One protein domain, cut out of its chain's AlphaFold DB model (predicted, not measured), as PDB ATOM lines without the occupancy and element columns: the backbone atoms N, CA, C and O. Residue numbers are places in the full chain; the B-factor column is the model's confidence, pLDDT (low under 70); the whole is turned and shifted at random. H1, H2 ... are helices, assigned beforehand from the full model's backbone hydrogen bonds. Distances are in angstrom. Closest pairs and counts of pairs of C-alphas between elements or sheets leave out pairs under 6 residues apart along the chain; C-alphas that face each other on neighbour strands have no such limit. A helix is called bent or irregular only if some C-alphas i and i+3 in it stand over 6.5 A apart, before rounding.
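AT A GLANCE: This is residues 5 to 35 and 242 to 311 of the 474 residues of the protein "PD-(D/E)XK nuclease superfamily" of Bifidobacterium pseudolongum subsp. globosum (UniProt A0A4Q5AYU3). The longest helix, H3, is bent almost at a right angle, and its two arms, together with H1 and H2, wrap partly round H5, which runs through the middle of this all-helix body. H4 packs across H1 and H3b, and the loop of residues 264 to 273 sticks out beyond H3b and H4. The printed part has 101 residues with five named helices, H1 to H5 in that order along the chain, and no named strand; 82 residues are in the named helices, whose packing is mostly crossed, that is, at steep or nearly right angles. The whole is compact, with a radius of gyration of the C-alphas of 13.6 A, and spans 41 by 29 by 25 A.

HOW THE PARTS SIT: H3, residues 242 to 263, was assigned as one helix by its hydrogen bonds but is bent: C-alphas 250 and 253 are 8.2 A apart. Its arms, H3a of residues 242 to 250 and H3b of residues 253 to 263, are about perpendicular at 80 degrees. H3a is itself irregular, with C-alphas 244 and 247 at 7.3 A. H3a touches H5, residues 295 to 310, with residues 305 to 309 of H5 alone, about perpendicular at 86 degrees; the closest C-alphas are those of Phe 245 and Val 305, 6.6 A apart. H3b touches residues 299 to 306 of H5 at a steep tilt of 57 degrees, opposite ways, with the C-alphas of Val 255 and Tyr 306 closest at 6.2 A. H1, residues 5 to 22, is the hub, touching four other helices. With residues 13 to 20 alone it touches H3a at a shallow tilt of 9 degrees, opposite ways, closest at the C-alphas of Leu 20 and Leu 244, 7.4 A. H1 touches H5 about perpendicular at 86 degrees, closest at the C-alphas of Leu 17 and Leu 301, 6.8 A. H4, residues 274 to 289, touches residues 6 to 14 of H1 at a steep tilt of 54 degrees, the same way, closest at the C-alphas of Asp 11 and Ala 288, 4.9 A. Residues 278 to 282 of H4 touch H3b about perpendicular at 84 degrees, closest at the C-alphas of Tyr 261 and Leu 278, 5.9 A. H2, residues 24 to 33, and H1 touch only at the corner, and only just, with 3 pairs of C-alphas within 8 A; the closest are those of Ser 21 and Arg 27, 5.6 A. H2 and H5 also only just touch, with 3 such pairs, the closest being the C-alphas of Leu 30 and Asp 297 at 6.5 A. H2 is apart from H3a, H3b and H4. Every O i to N i+4 pair is within hydrogen-bond range in H1, H2, H3b, H4 and H5; in H3a 1 of 5 is, beside 3 of 6 O i to N i+3 pairs.

IN THESE COORDINATES: H3a is 13.7 A long and H3b 15.1 A; C-alpha 253, where H3b begins, is at (-22.894, -14.147, -29.445). H1 is 26.2 A long and begins at C-alpha 5, (-34.304, -6.754, -32.907). H2 is 14.4 A long, and H4 and H5 are 22.2 A each. H5 ends at C-alpha 310, (-14.040, -22.658, -31.160).

THE WHOLE: The two C-alphas farthest apart are those of Pro 24 and Ala 270, 42.1 A. Residues 264 to 273 stand free; the body without them spans 35 by 27 by 22 A. Residues 36 to 241 are not printed, and C-alphas 35 and 242 are 26.0 A apart across this cut. Of the links printed whole, H1 to H2 and H4 to H5 are tight and H3 to H4 is short. The mean pLDDT of the printed part is 83.9; residue 242, residues 265 to 275 and residue 311 are under 70.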
ATOM      1  N   ASP A   5     -35.680  -6.609 -32.423       81.00
ATOM      2  CA  ASP A   5     -34.304  -6.754 -32.907       81.00
ATOM      3  C   ASP A   5     -33.707  -8.125 -32.554       81.00
ATOM      4  O   ASP A   5     -33.001  -8.729 -33.365       81.00
ATOM      5  N   VAL A   6     -34.043  -8.674 -31.379       81.25
ATOM      6  CA  VAL A   6     -33.634 -10.033 -30.982       81.25
ATOM      7  C   VAL A   6     -34.293 -11.065 -31.892       81.25
ATOM      8  O   VAL A   6     -33.610 -11.958 -32.391       81.25
ATOM      9  N   GLN A   7     -35.594 -10.921 -32.153       86.44
ATOM     10  CA  GLN A   7     -36.323 -11.840 -33.025       86.44
ATOM     11  C   GLN A   7     -35.765 -11.821 -34.454       86.44
ATOM     12  O   GLN A   7     -35.485 -12.877 -35.012       86.44
ATOM     13  N   LYS A   8     -35.511 -10.629 -35.007       89.25
ATOM     14  CA  LYS A   8     -34.932 -10.463 -36.346       89.25
ATOM     15  C   LYS A   8     -33.554 -11.121 -36.479       89.25
ATOM     16  O   LYS A   8     -33.268 -11.738 -37.502       89.25
ATOM     17  N   ASN A   9     -32.705 -11.001 -35.459       89.44
ATOM     18  CA  ASN A   9     -31.387 -11.639 -35.459       89.44
ATOM     19  C   ASN A   9     -31.490 -13.170 -35.386       89.44
ATOM     20  O   ASN A   9     -30.718 -13.858 -36.052       89.44
ATOM     21  N   MET A  10     -32.448 -13.702 -34.620       94.06
ATOM     22  CA  MET A  10     -32.699 -15.147 -34.561       94.06
ATOM     23  C   MET A  10     -33.269 -15.687 -35.875       94.06
ATOM     24  O   MET A  10     -32.850 -16.750 -36.318       94.06
ATOM     25  N   ASP A  11     -34.157 -14.939 -36.535       94.88
ATOM     26  CA  ASP A  11     -34.658 -15.291 -37.867       94.88
ATOM     27  C   ASP A  11     -33.526 -15.395 -38.892       94.88
ATOM     28  O   ASP A  11     -33.483 -16.354 -39.658       94.88
ATOM     29  N   ALA A  12     -32.592 -14.440 -38.884       95.44
ATOM     30  CA  ALA A  12     -31.440 -14.461 -39.779       95.44
ATOM     31  C   ALA A  12     -30.510 -15.655 -39.493       95.44
ATOM     32  O   ALA A  12     -30.148 -16.376 -40.419       95.44
ATOM     33  N   LEU A  13     -30.203 -15.930 -38.219       96.25
ATOM     34  CA  LEU A  13     -29.414 -17.104 -37.830       96.25
ATOM     35  C   LEU A  13     -30.075 -18.420 -38.275       96.25
ATOM     36  O   LEU A  13     -29.395 -19.310 -38.782       96.25
ATOM     37  N   VAL A  14     -31.394 -18.555 -38.108       97.25
ATOM     38  CA  VAL A  14     -32.138 -19.749 -38.543       97.25
ATOM     39  C   VAL A  14     -32.088 -19.920 -40.063       97.25
ATOM     40  O   VAL A  14     -31.956 -21.049 -40.533       97.25
ATOM     41  N   GLU A  15     -32.158 -18.837 -40.842       96.75
ATOM     42  CA  GLU A  15     -31.991 -18.928 -42.298       96.75
ATOM     43  C   GLU A  15     -30.577 -19.379 -42.693       96.75
ATOM     44  O   GLU A  15     -30.444 -20.214 -43.590       96.75
ATOM     45  N   GLU A  16     -29.534 -18.927 -41.992       96.62
ATOM     46  CA  GLU A  16     -28.170 -19.418 -42.231       96.62
ATOM     47  C   GLU A  16     -28.016 -20.895 -41.849       96.62
ATOM     48  O   GLU A  16     -27.470 -21.678 -42.625       96.62
ATOM     49  N   LEU A  17     -28.563 -21.331 -40.706       96.50
ATOM     50  CA  LEU A  17     -28.578 -22.753 -40.328       96.50
ATOM     51  C   LEU A  17     -29.323 -23.599 -41.364       96.50
ATOM     52  O   LEU A  17     -28.897 -24.701 -41.707       96.50
ATOM     53  N   LYS A  18     -30.427 -23.086 -41.909       95.81
ATOM     54  CA  LYS A  18     -31.171 -23.750 -42.978       95.81
ATOM     55  C   LYS A  18     -30.361 -23.841 -44.266       95.81
ATOM     56  O   LYS A  18     -30.322 -24.913 -44.865       95.81
ATOM     57  N   SER A  19     -29.687 -22.768 -44.670       94.50
ATOM     58  CA  SER A  19     -28.748 -22.788 -45.796       94.50
ATOM     59  C   SER A  19     -27.660 -23.847 -45.581       94.50
ATOM     60  O   SER A  19     -27.446 -24.705 -46.443       94.50
ATOM     61  N   LEU A  20     -27.076 -23.879 -44.378       93.88
ATOM     62  CA  LEU A  20     -26.086 -24.868 -43.966       93.88
ATOM     63  C   LEU A  20     -26.638 -26.296 -44.077       93.88
ATOM     64  O   LEU A  20     -25.984 -27.145 -44.671       93.88
ATOM     65  N   SER A  21     -27.862 -26.562 -43.609       93.88
ATOM     66  CA  SER A  21     -28.486 -27.897 -43.679       93.88
ATOM     67  C   SER A  21     -28.666 -28.433 -45.106       93.88
ATOM     68  O   SER A  21     -28.712 -29.647 -45.321       93.88
ATOM     69  N   LEU A  22     -28.761 -27.537 -46.096       92.56
ATOM     70  CA  LEU A  22     -28.919 -27.886 -47.507       92.56
ATOM     71  C   LEU A  22     -27.583 -28.144 -48.211       92.56
ATOM     72  O   LEU A  22     -27.578 -28.734 -49.296       92.56
ATOM     73  N   ALA A  23     -26.456 -27.746 -47.611       90.88
ATOM     74  CA  ALA A  23     -25.138 -28.041 -48.152       90.88
ATOM     75  C   ALA A  23     -24.935 -29.570 -48.237       90.88
ATOM     76  O   ALA A  23     -25.181 -30.268 -47.248       90.88
ATOM     77  N   PRO A  24     -24.464 -30.130 -49.373       88.88
ATOM     78  CA  PRO A  24     -24.390 -31.582 -49.566       88.88
ATOM     79  C   PRO A  24     -23.660 -32.336 -48.447       88.88
ATOM     80  O   PRO A  24     -24.108 -33.407 -48.038       88.88
ATOM     81  N   ARG A  25     -22.567 -31.763 -47.922       83.81
ATOM     82  CA  ARG A  25     -21.796 -32.346 -46.814       83.81
ATOM     83  C   ARG A  25     -22.576 -32.331 -45.497       83.81
ATOM     84  O   ARG A  25     -22.646 -33.350 -44.823       83.81
ATOM     85  N   MET A  26     -23.235 -31.224 -45.165       89.44
ATOM     86  CA  MET A  26     -24.026 -31.112 -43.931       89.44
ATOM     87  C   MET A  26     -25.265 -31.988 -43.962       89.44
ATOM     88  O   MET A  26     -25.603 -32.610 -42.964       89.44
ATOM     89  N   ARG A  27     -25.900 -32.126 -45.128       89.31
ATOM     90  CA  ARG A  27     -26.998 -33.073 -45.305       89.31
ATOM     91  C   ARG A  27     -26.556 -34.515 -45.038       89.31
ATOM     92  O   ARG A  27     -27.318 -35.284 -44.458       89.31
ATOM     93  N   ALA A  28     -25.338 -34.881 -45.442       86.06
ATOM     94  CA  ALA A  28     -24.766 -36.182 -45.110       86.06
ATOM     95  C   ALA A  28     -24.496 -36.308 -43.601       86.06
ATOM     96  O   ALA A  28     -24.859 -37.322 -43.013       86.06
ATOM     97  N   GLN A  29     -23.942 -35.271 -42.964       85.62
ATOM     98  CA  GLN A  29     -23.714 -35.249 -41.513       85.62
ATOM     99  C   GLN A  29     -25.021 -35.376 -40.717       85.62
ATOM    100  O   GLN A  29     -25.088 -36.190 -39.804       85.62
ATOM    101  N   LEU A  30     -26.081 -34.664 -41.104       89.31
ATOM    102  CA  LEU A  30     -27.411 -34.772 -40.491       89.31
ATOM    103  C   LEU A  30     -27.990 -36.181 -40.632       89.31
ATOM    104  O   LEU A  30     -28.416 -36.779 -39.647       89.31
ATOM    105  N   ALA A  31     -27.937 -36.762 -41.836       86.69
ATOM    106  CA  ALA A  31     -28.398 -38.133 -42.055       86.69
ATOM    107  C   ALA A  31     -27.677 -39.137 -41.139       86.69
ATOM    108  O   ALA A  31     -28.290 -40.074 -40.627       86.69
ATOM    109  N   VAL A  32     -26.381 -38.920 -40.905       82.94
ATOM    110  CA  VAL A  32     -25.586 -39.755 -40.006       82.94
ATOM    111  C   VAL A  32     -25.867 -39.449 -38.532       82.94
ATOM    112  O   VAL A  32     -25.913 -40.383 -37.738       82.94
ATOM    113  N   ALA A  33     -26.134 -38.196 -38.159       81.69
ATOM    114  CA  ALA A  33     -26.487 -37.798 -36.794       81.69
ATOM    115  C   ALA A  33     -27.781 -38.464 -36.292       81.69
ATOM    116  O   ALA A  33     -27.912 -38.744 -35.102       81.69
ATOM    117  N   HIS A  34     -28.711 -38.783 -37.195       83.62
ATOM    118  CA  HIS A  34     -29.913 -39.562 -36.875       83.62
ATOM    119  C   HIS A  34     -29.658 -41.062 -36.685       83.62
ATOM    120  O   HIS A  34     -30.563 -41.801 -36.297       83.62
ATOM    121  N   THR A  35     -28.447 -41.534 -36.975       83.31
ATOM    122  CA  THR A  35     -28.063 -42.930 -36.793       83.31
ATOM    123  C   THR A  35     -27.292 -43.070 -35.480       83.31
ATOM    124  O   THR A  35     -26.329 -42.334 -35.267       83.31
ATOM    125  N   ASP A 242     -13.442 -23.551 -43.509       65.25
ATOM    126  CA  ASP A 242     -13.789 -22.173 -43.133       65.25
ATOM    127  C   ASP A 242     -14.841 -21.529 -44.057       65.25
ATOM    128  O   ASP A 242     -15.633 -20.695 -43.606       65.25
ATOM    129  N   ASP A 243     -14.911 -21.931 -45.332       73.69
ATOM    130  CA  ASP A 243     -15.813 -21.321 -46.318       73.69
ATOM    131  C   ASP A 243     -17.290 -21.586 -45.989       73.69
ATOM    132  O   ASP A 243     -18.169 -20.783 -46.318       73.69
ATOM    133  N   LEU A 244     -17.579 -22.707 -45.324       79.94
ATOM    134  CA  LEU A 244     -18.940 -23.105 -44.973       79.94
ATOM    135  C   LEU A 244     -19.436 -22.432 -43.686       79.94
ATOM    136  O   LEU A 244     -20.632 -22.165 -43.540       79.94
ATOM    137  N   PHE A 245     -18.527 -22.159 -42.751       86.06
ATOM    138  CA  PHE A 245     -18.869 -21.688 -41.411       86.06
ATOM    139  C   PHE A 245     -18.581 -20.198 -41.183       86.06
ATOM    140  O   PHE A 245     -19.141 -19.616 -40.251       86.06
ATOM    141  N   GLY A 246     -17.789 -19.545 -42.039       82.88
ATOM    142  CA  GLY A 246     -17.393 -18.141 -41.869       82.88
ATOM    143  C   GLY A 246     -18.561 -17.150 -41.758       82.88
ATOM    144  O   GLY A 246     -18.455 -16.145 -41.057       82.88
ATOM    145  N   VAL A 247     -19.721 -17.444 -42.361       88.56
ATOM    146  CA  VAL A 247     -20.934 -16.607 -42.228       88.56
ATOM    147  C   VAL A 247     -21.439 -16.521 -40.779       88.56
ATOM    148  O   VAL A 247     -22.032 -15.515 -40.379       88.56
ATOM    149  N   PHE A 248     -21.161 -17.540 -39.960       91.56
ATOM    150  CA  PHE A 248     -21.631 -17.619 -38.579       91.56
ATOM    151  C   PHE A 248     -20.833 -16.753 -37.600       91.56
ATOM    152  O   PHE A 248     -21.303 -16.516 -36.486       91.56
ATOM    153  N   ASP A 249     -19.689 -16.193 -38.010       86.88
ATOM    154  CA  ASP A 249     -18.926 -15.260 -37.173       86.88
ATOM    155  C   ASP A 249     -19.747 -14.022 -36.779       86.88
ATOM    156  O   ASP A 249     -19.619 -13.525 -35.656       86.88
ATOM    157  N   ALA A 250     -20.646 -13.563 -37.660       88.75
ATOM    158  CA  ALA A 250     -21.564 -12.457 -37.386       88.75
ATOM    159  C   ALA A 250     -22.622 -12.791 -36.314       88.75
ATOM    160  O   ALA A 250     -23.207 -11.881 -35.726       88.75
ATOM    161  N   TYR A 251     -22.843 -14.080 -36.040       93.31
ATOM    162  CA  TYR A 251     -23.838 -14.590 -35.095       93.31
ATOM    163  C   TYR A 251     -23.212 -15.228 -33.847       93.31
ATOM    164  O   TYR A 251     -23.896 -15.915 -33.090       93.31
ATOM    165  N   ARG A 252     -21.911 -15.014 -33.611       89.06
ATOM    166  CA  ARG A 252     -21.147 -15.633 -32.516       89.06
ATOM    167  C   ARG A 252     -21.840 -15.547 -31.158       89.06
ATOM    168  O   ARG A 252     -22.007 -16.567 -30.500       89.06
ATOM    169  N   ALA A 253     -22.270 -14.352 -30.752       87.19
ATOM    170  CA  ALA A 253     -22.894 -14.147 -29.445       87.19
ATOM    171  C   ALA A 253     -24.210 -14.932 -29.305       87.19
ATOM    172  O   ALA A 253     -24.504 -15.484 -28.245       87.19
ATOM    173  N   GLN A 254     -24.996 -15.012 -30.382       91.75
ATOM    174  CA  GLN A 254     -26.225 -15.796 -30.437       91.75
ATOM    175  C   GLN A 254     -25.913 -17.291 -30.368       91.75
ATOM    176  O   GLN A 254     -26.567 -18.000 -29.612       91.75
ATOM    177  N   VAL A 255     -24.905 -17.758 -31.111       92.31
ATOM    178  CA  VAL A 255     -24.479 -19.163 -31.102       92.31
ATOM    179  C   VAL A 255     -23.993 -19.585 -29.716       92.31
ATOM    180  O   VAL A 255     -24.429 -20.618 -29.224       92.31
ATOM    181  N   GLU A 256     -23.153 -18.783 -29.058       87.88
ATOM    182  CA  GLU A 256     -22.673 -19.043 -27.691       87.88
ATOM    183  C   GLU A 256     -23.833 -19.077 -26.685       87.88
ATOM    184  O   GLU A 256     -23.961 -20.028 -25.920       87.88
ATOM    185  N   THR A 257     -24.738 -18.096 -26.751       87.94
ATOM    186  CA  THR A 257     -25.920 -18.046 -25.874       87.94
ATOM    187  C   THR A 257     -26.829 -19.259 -26.086       87.94
ATOM    188  O   THR A 257     -27.305 -19.861 -25.129       87.94
ATOM    189  N   LEU A 258     -27.093 -19.642 -27.336       90.81
ATOM    190  CA  LEU A 258     -27.944 -20.795 -27.630       90.81
ATOM    191  C   LEU A 258     -27.255 -22.115 -27.286       90.81
ATOM    192  O   LEU A 258     -27.928 -23.048 -26.855       90.81
ATOM    193  N   HIS A 259     -25.933 -22.197 -27.441       88.88
ATOM    194  CA  HIS A 259     -25.174 -23.353 -26.992       88.88
ATOM    195  C   HIS A 259     -25.331 -23.538 -25.479       88.88
ATOM    196  O   HIS A 259     -25.694 -24.625 -25.040       88.88
ATOM    197  N   ASP A 260     -25.155 -22.475 -24.693       85.25
ATOM    198  CA  ASP A 260     -25.381 -22.512 -23.245       85.25
ATOM    199  C   ASP A 260     -26.832 -22.882 -22.895       85.25
ATOM    200  O   ASP A 260     -27.062 -23.619 -21.942       85.25
ATOM    201  N   TYR A 261     -27.815 -22.427 -23.678       87.00
ATOM    202  CA  TYR A 261     -29.229 -22.749 -23.458       87.00
ATOM    203  C   TYR A 261     -29.548 -24.231 -23.712       87.00
ATOM    204  O   TYR A 261     -30.338 -24.825 -22.984       87.00
ATOM    205  N   PHE A 262     -28.979 -24.829 -24.763       84.88
ATOM    206  CA  PHE A 262     -29.291 -26.207 -25.161       84.88
ATOM    207  C   PHE A 262     -28.365 -27.266 -24.558       84.88
ATOM    208  O   PHE A 262     -28.763 -28.432 -24.505       84.88
ATOM    209  N   PHE A 263     -27.143 -26.885 -24.182       80.81
ATOM    210  CA  PHE A 263     -26.061 -27.801 -23.809       80.81
ATOM    211  C   PHE A 263     -25.291 -27.375 -22.549       80.81
ATOM    212  O   PHE A 263     -24.320 -28.042 -22.194       80.81
ATOM    213  N   GLY A 264     -25.656 -26.265 -21.898       70.38
ATOM    214  CA  GLY A 264     -25.036 -25.850 -20.640       70.38
ATOM    215  C   GLY A 264     -25.348 -26.820 -19.495       70.38
ATOM    216  O   GLY A 264     -26.430 -27.396 -19.446       70.38
ATOM    217  N   ASP A 265     -24.396 -26.993 -18.573       59.38
ATOM    218  CA  ASP A 265     -24.597 -27.784 -17.354       59.38
ATOM    219  C   ASP A 265     -25.537 -27.037 -16.381       59.38
ATOM    220  O   ASP A 265     -25.295 -25.871 -16.058       59.38
ATOM    221  N   ASP A 266     -26.555 -27.727 -15.857       48.09
ATOM    222  CA  ASP A 266     -27.527 -27.217 -14.865       48.09
ATOM    223  C   ASP A 266     -26.930 -27.001 -13.446       48.09
ATOM    224  O   ASP A 266     -27.651 -26.666 -12.508       48.09
ATOM    225  N   ASP A 267     -25.622 -27.199 -13.250       43.25
ATOM    226  CA  ASP A 267     -25.004 -27.379 -11.921       43.25
ATOM    227  C   ASP A 267     -24.520 -26.082 -11.219       43.25
ATOM    228  O   ASP A 267     -23.903 -26.160 -10.155       43.25
ATOM    229  N   ASP A 268     -24.812 -24.884 -11.745       42.66
ATOM    230  CA  ASP A 268     -24.430 -23.608 -11.110       42.66
ATOM    231  C   ASP A 268     -25.651 -22.777 -10.655       42.66
ATOM    232  O   ASP A 268     -26.219 -21.991 -11.417       42.66
ATOM    233  N   ASP A 269     -25.962 -22.828  -9.352       40.97
ATOM    234  CA  ASP A 269     -26.965 -22.001  -8.637       40.97
ATOM    235  C   ASP A 269     -26.729 -20.463  -8.728       40.97
ATOM    236  O   ASP A 269     -27.465 -19.660  -8.147       40.97
ATOM    237  N   ALA A 270     -25.696 -20.001  -9.441       43.56
ATOM    238  CA  ALA A 270     -25.257 -18.602  -9.479       43.56
ATOM    239  C   ALA A 270     -25.850 -17.752 -10.629       43.56
ATOM    240  O   ALA A 270     -25.389 -16.632 -10.855       43.56
ATOM    241  N   LYS A 271     -26.861 -18.234 -11.367       47.97
ATOM    242  CA  LYS A 271     -27.248 -17.676 -12.684       47.97
ATOM    243  C   LYS A 271     -28.636 -17.018 -12.804       47.97
ATOM    244  O   LYS A 271     -29.135 -16.814 -13.908       47.97
ATOM    245  N   ALA A 272     -29.243 -16.554 -11.711       44.88
ATOM    246  CA  ALA A 272     -30.618 -16.022 -11.735       44.88
ATOM    247  C   ALA A 272     -30.874 -14.796 -12.662       44.88
ATOM    248  O   ALA A 272     -32.028 -14.517 -13.005       44.88
ATOM    249  N   SER A 273     -29.844 -14.036 -13.073       45.56
ATOM    250  CA  SER A 273     -29.984 -12.966 -14.082       45.56
ATOM    251  C   SER A 273     -29.617 -13.403 -15.501       45.56
ATOM    252  O   SER A 273     -30.269 -12.944 -16.436       45.56
ATOM    253  N   SER A 274     -28.635 -14.299 -15.678       56.53
ATOM    254  CA  SER A 274     -28.291 -14.847 -17.000       56.53
ATOM    255  C   SER A 274     -29.375 -15.781 -17.529       56.53
ATOM    256  O   SER A 274     -29.576 -15.832 -18.736       56.53
ATOM    257  N   ASP A 275     -30.142 -16.431 -16.648       68.12
ATOM    258  CA  ASP A 275     -31.268 -17.285 -17.037       68.12
ATOM    259  C   ASP A 275     -32.328 -16.541 -17.844       68.12
ATOM    260  O   ASP A 275     -32.882 -17.089 -18.789       68.12
ATOM    261  N   ARG A 276     -32.624 -15.275 -17.527       74.75
ATOM    262  CA  ARG A 276     -33.679 -14.550 -18.254       74.75
ATOM    263  C   ARG A 276     -33.286 -14.222 -19.689       74.75
ATOM    264  O   ARG A 276     -34.126 -14.360 -20.574       74.75
ATOM    265  N   ASP A 277     -32.046 -13.804 -19.920       77.00
ATOM    266  CA  ASP A 277     -31.559 -13.520 -21.272       77.00
ATOM    267  C   ASP A 277     -31.337 -14.810 -22.071       77.00
ATOM    268  O   ASP A 277     -31.704 -14.860 -23.246       77.00
ATOM    269  N   LEU A 278     -30.852 -15.867 -21.412       81.81
ATOM    270  CA  LEU A 278     -30.701 -17.205 -21.978       81.81
ATOM    271  C   LEU A 278     -32.055 -17.782 -22.424       81.81
ATOM    272  O   LEU A 278     -32.229 -18.156 -23.582       81.81
ATOM    273  N   GLN A 279     -33.055 -17.754 -21.538       85.12
ATOM    274  CA  GLN A 279     -34.428 -18.179 -21.829       85.12
ATOM    275  C   GLN A 279     -35.069 -17.314 -22.918       85.12
ATOM    276  O   GLN A 279     -35.754 -17.825 -23.802       85.12
ATOM    277  N   ARG A 280     -34.829 -15.995 -22.905       86.62
ATOM    278  CA  ARG A 280     -35.330 -15.094 -23.953       86.62
ATOM    279  C   ARG A 280     -34.739 -15.445 -25.317       86.62
ATOM    280  O   ARG A 280     -35.487 -15.461 -26.293       86.62
ATOM    281  N   ALA A 281     -33.439 -15.720 -25.388       87.44
ATOM    282  CA  ALA A 281     -32.772 -16.142 -26.615       87.44
ATOM    283  C   ALA A 281     -33.291 -17.504 -27.098       87.44
ATOM    284  O   ALA A 281     -33.640 -17.629 -28.269       87.44
ATOM    285  N   GLY A 282     -33.437 -18.480 -26.194       89.81
ATOM    286  CA  GLY A 282     -34.004 -19.794 -26.500       89.81
ATOM    287  C   GLY A 282     -35.429 -19.712 -27.057       89.81
ATOM    288  O   GLY A 282     -35.716 -20.283 -28.106       89.81
ATOM    289  N   ILE A 283     -36.314 -18.932 -26.426       91.19
ATOM    290  CA  ILE A 283     -37.690 -18.717 -26.912       91.19
ATOM    291  C   ILE A 283     -37.696 -18.015 -28.275       91.19
ATOM    292  O   ILE A 283     -38.442 -18.422 -29.165       91.19
ATOM    293  N   ALA A 284     -36.875 -16.976 -28.453       93.06
ATOM    294  CA  ALA A 284     -36.773 -16.256 -29.722       93.06
ATOM    295  C   ALA A 284     -36.286 -17.173 -30.855       93.06
ATOM    296  O   ALA A 284     -36.828 -17.130 -31.960       93.06
ATOM    297  N   PHE A 285     -35.315 -18.041 -30.562       95.44
ATOM    298  CA  PHE A 285     -34.809 -19.043 -31.492       95.44
ATOM    299  C   PHE A 285     -35.861 -20.096 -31.838       95.44
ATOM    300  O   PHE A 285     -36.088 -20.341 -33.015       95.44
ATOM    301  N   LEU A 286     -36.561 -20.670 -30.854       94.38
ATOM    302  CA  LEU A 286     -37.640 -21.633 -31.107       94.38
ATOM    303  C   LEU A 286     -38.783 -21.008 -31.925       94.38
ATOM    304  O   LEU A 286     -39.334 -21.655 -32.815       94.38
ATOM    305  N   GLY A 287     -39.106 -19.737 -31.664       94.12
ATOM    306  CA  GLY A 287     -40.075 -18.973 -32.449       94.12
ATOM    307  C   GLY A 287     -39.616 -18.703 -33.886       94.12
ATOM    308  O   GLY A 287     -40.418 -18.819 -34.810       94.12
ATOM    309  N   ALA A 288     -38.332 -18.381 -34.082       95.00
ATOM    310  CA  ALA A 288     -37.734 -18.196 -35.406       95.00
ATOM    311  C   ALA A 288     -37.661 -19.517 -36.192       95.00
ATOM    312  O   ALA A 288     -37.950 -19.545 -37.390       95.00
ATOM    313  N   LEU A 289     -37.310 -20.609 -35.504       96.31
ATOM    314  CA  LEU A 289     -37.172 -21.947 -36.067       96.31
ATOM    315  C   LEU A 289     -38.497 -22.432 -36.661       96.31
ATOM    316  O   LEU A 289     -38.532 -22.801 -37.835       96.31
ATOM    317  N   GLY A 290     -39.582 -22.383 -35.878       92.69
ATOM    318  CA  GLY A 290     -40.907 -22.842 -36.306       92.69
ATOM    319  C   GLY A 290     -40.845 -24.202 -37.013       92.69
ATOM    320  O   GLY A 290     -40.209 -25.130 -36.522       92.69
ATOM    321  N   ASP A 291     -41.442 -24.287 -38.205       92.50
ATOM    322  CA  ASP A 291     -41.421 -25.491 -39.053       92.50
ATOM    323  C   ASP A 291     -40.303 -25.470 -40.119       92.50
ATOM    324  O   ASP A 291     -40.314 -26.264 -41.062       92.50
ATOM    325  N   ARG A 292     -39.347 -24.530 -40.040       93.44
ATOM    326  CA  ARG A 292     -38.314 -24.355 -41.081       93.44
ATOM    327  C   ARG A 292     -37.282 -25.483 -41.085       93.44
ATOM    328  O   ARG A 292     -36.673 -25.718 -42.128       93.44
ATOM    329  N   MET A 293     -37.082 -26.138 -39.941       94.81
ATOM    330  CA  MET A 293     -36.148 -27.247 -39.734       94.81
ATOM    331  C   MET A 293     -36.515 -28.012 -38.446       94.81
ATOM    332  O   MET A 293     -36.973 -27.380 -37.492       94.81
ATOM    333  N   PRO A 294     -36.296 -29.340 -38.374       94.94
ATOM    334  CA  PRO A 294     -36.411 -30.087 -37.122       94.94
ATOM    335  C   PRO A 294     -35.502 -29.527 -36.018       94.94
ATOM    336  O   PRO A 294     -34.360 -29.146 -36.268       94.94
ATOM    337  N   LEU A 295     -35.987 -29.515 -34.773       94.12
ATOM    338  CA  LEU A 295     -35.214 -28.991 -33.641       94.12
ATOM    339  C   LEU A 295     -33.897 -29.746 -33.425       94.12
ATOM    340  O   LEU A 295     -32.892 -29.119 -33.102       94.12
ATOM    341  N   ASP A 296     -33.884 -31.061 -33.620       91.38
ATOM    342  CA  ASP A 296     -32.674 -31.865 -33.434       91.38
ATOM    343  C   ASP A 296     -31.600 -31.531 -34.479       91.38
ATOM    344  O   ASP A 296     -30.436 -31.363 -34.116       91.38
ATOM    345  N   ASP A 297     -31.989 -31.319 -35.739       94.50
ATOM    346  CA  ASP A 297     -31.094 -30.857 -36.809       94.50
ATOM    347  C   ASP A 297     -30.529 -29.477 -36.471       94.50
ATOM    348  O   ASP A 297     -29.325 -29.245 -36.574       94.50
ATOM    349  N   ALA A 298     -31.393 -28.570 -36.005       95.69
ATOM    350  CA  ALA A 298     -30.995 -27.222 -35.627       95.69
ATOM    351  C   ALA A 298     -30.003 -27.242 -34.459       95.69
ATOM    352  O   ALA A 298     -28.990 -26.548 -34.505       95.69
ATOM    353  N   LYS A 299     -30.247 -28.075 -33.439       93.00
ATOM    354  CA  LYS A 299     -29.331 -28.280 -32.307       93.00
ATOM    355  C   LYS A 299     -28.005 -28.885 -32.758       93.00
ATOM    356  O   LYS A 299     -26.952 -28.422 -32.327       93.00
ATOM    357  N   PHE A 300     -28.040 -29.894 -33.626       90.62
ATOM    358  CA  PHE A 300     -26.839 -30.534 -34.155       90.62
ATOM    359  C   PHE A 300     -25.972 -29.543 -34.943       90.62
ATOM    360  O   PHE A 300     -24.785 -29.399 -34.652       90.62
ATOM    361  N   LEU A 301     -26.570 -28.803 -35.882       93.81
ATOM    362  CA  LEU A 301     -25.868 -27.787 -36.666       93.81
ATOM    363  C   LEU A 301     -25.365 -26.641 -35.791       93.81
ATOM    364  O   LEU A 301     -24.227 -26.219 -35.952       93.81
ATOM    365  N   LEU A 302     -26.166 -26.177 -34.829       94.25
ATOM    366  CA  LEU A 302     -25.743 -25.162 -33.866       94.25
ATOM    367  C   LEU A 302     -24.508 -25.622 -33.087       94.25
ATOM    368  O   LEU A 302     -23.567 -24.849 -32.928       94.25
ATOM    369  N   LYS A 303     -24.488 -26.881 -32.634       88.25
ATOM    370  CA  LYS A 303     -23.324 -27.451 -31.956       88.25
ATOM    371  C   LYS A 303     -22.110 -27.509 -32.886       88.25
ATOM    372  O   LYS A 303     -21.022 -27.154 -32.456       88.25
ATOM    373  N   MET A 304     -22.278 -27.914 -34.146       87.06
ATOM    374  CA  MET A 304     -21.181 -27.918 -35.123       87.06
ATOM    375  C   MET A 304     -20.638 -26.514 -35.390       87.06
ATOM    376  O   MET A 304     -19.427 -26.329 -35.409       87.06
ATOM    377  N   VAL A 305     -21.517 -25.523 -35.556       91.19
ATOM    378  CA  VAL A 305     -21.133 -24.116 -35.726       91.19
ATOM    379  C   VAL A 305     -20.394 -23.622 -34.484       91.19
ATOM    380  O   VAL A 305     -19.339 -23.010 -34.612       91.19
ATOM    381  N   TYR A 306     -20.903 -23.914 -33.284       88.25
ATOM    382  CA  TYR A 306     -20.225 -23.583 -32.033       88.25
ATOM    383  C   TYR A 306     -18.841 -24.235 -31.963       88.25
ATOM    384  O   TYR A 306     -17.861 -23.537 -31.713       88.25
ATOM    385  N   ASP A 307     -18.750 -25.541 -32.224       79.81
ATOM    386  CA  ASP A 307     -17.490 -26.275 -32.228       79.81
ATOM    387  C   ASP A 307     -16.526 -25.645 -33.244       79.81
ATOM    388  O   ASP A 307     -15.415 -25.335 -32.850       79.81
ATOM    389  N   HIS A 308     -16.943 -25.342 -34.480       80.19
ATOM    390  CA  HIS A 308     -16.115 -24.669 -35.494       80.19
ATOM    391  C   HIS A 308     -15.624 -23.284 -35.047       80.19
ATOM    392  O   HIS A 308     -14.432 -22.997 -35.095       80.19
ATOM    393  N   ILE A 309     -16.522 -22.446 -34.522       80.38
ATOM    394  CA  ILE A 309     -16.204 -21.119 -33.968       80.38
ATOM    395  C   ILE A 309     -15.111 -21.197 -32.881       80.38
ATOM    396  O   ILE A 309     -14.408 -20.203 -32.639       80.38
ATOM    397  N   HIS A 310     -14.979 -22.362 -32.238       71.62
ATOM    398  CA  HIS A 310     -14.040 -22.658 -31.160       71.62
ATOM    399  C   HIS A 310     -12.940 -23.676 -31.540       71.62
ATOM    400  O   HIS A 310     -12.032 -23.901 -30.736       71.62
ATOM    401  N   ILE A 311     -12.967 -24.268 -32.741       63.03
ATOM    402  CA  ILE A 311     -11.952 -25.193 -33.260       63.03
ATOM    403  C   ILE A 311     -10.698 -24.378 -33.544       63.03
ATOM    404  O   ILE A 311     -10.752 -23.294 -34.120       63.03
TER     405      ILE A 311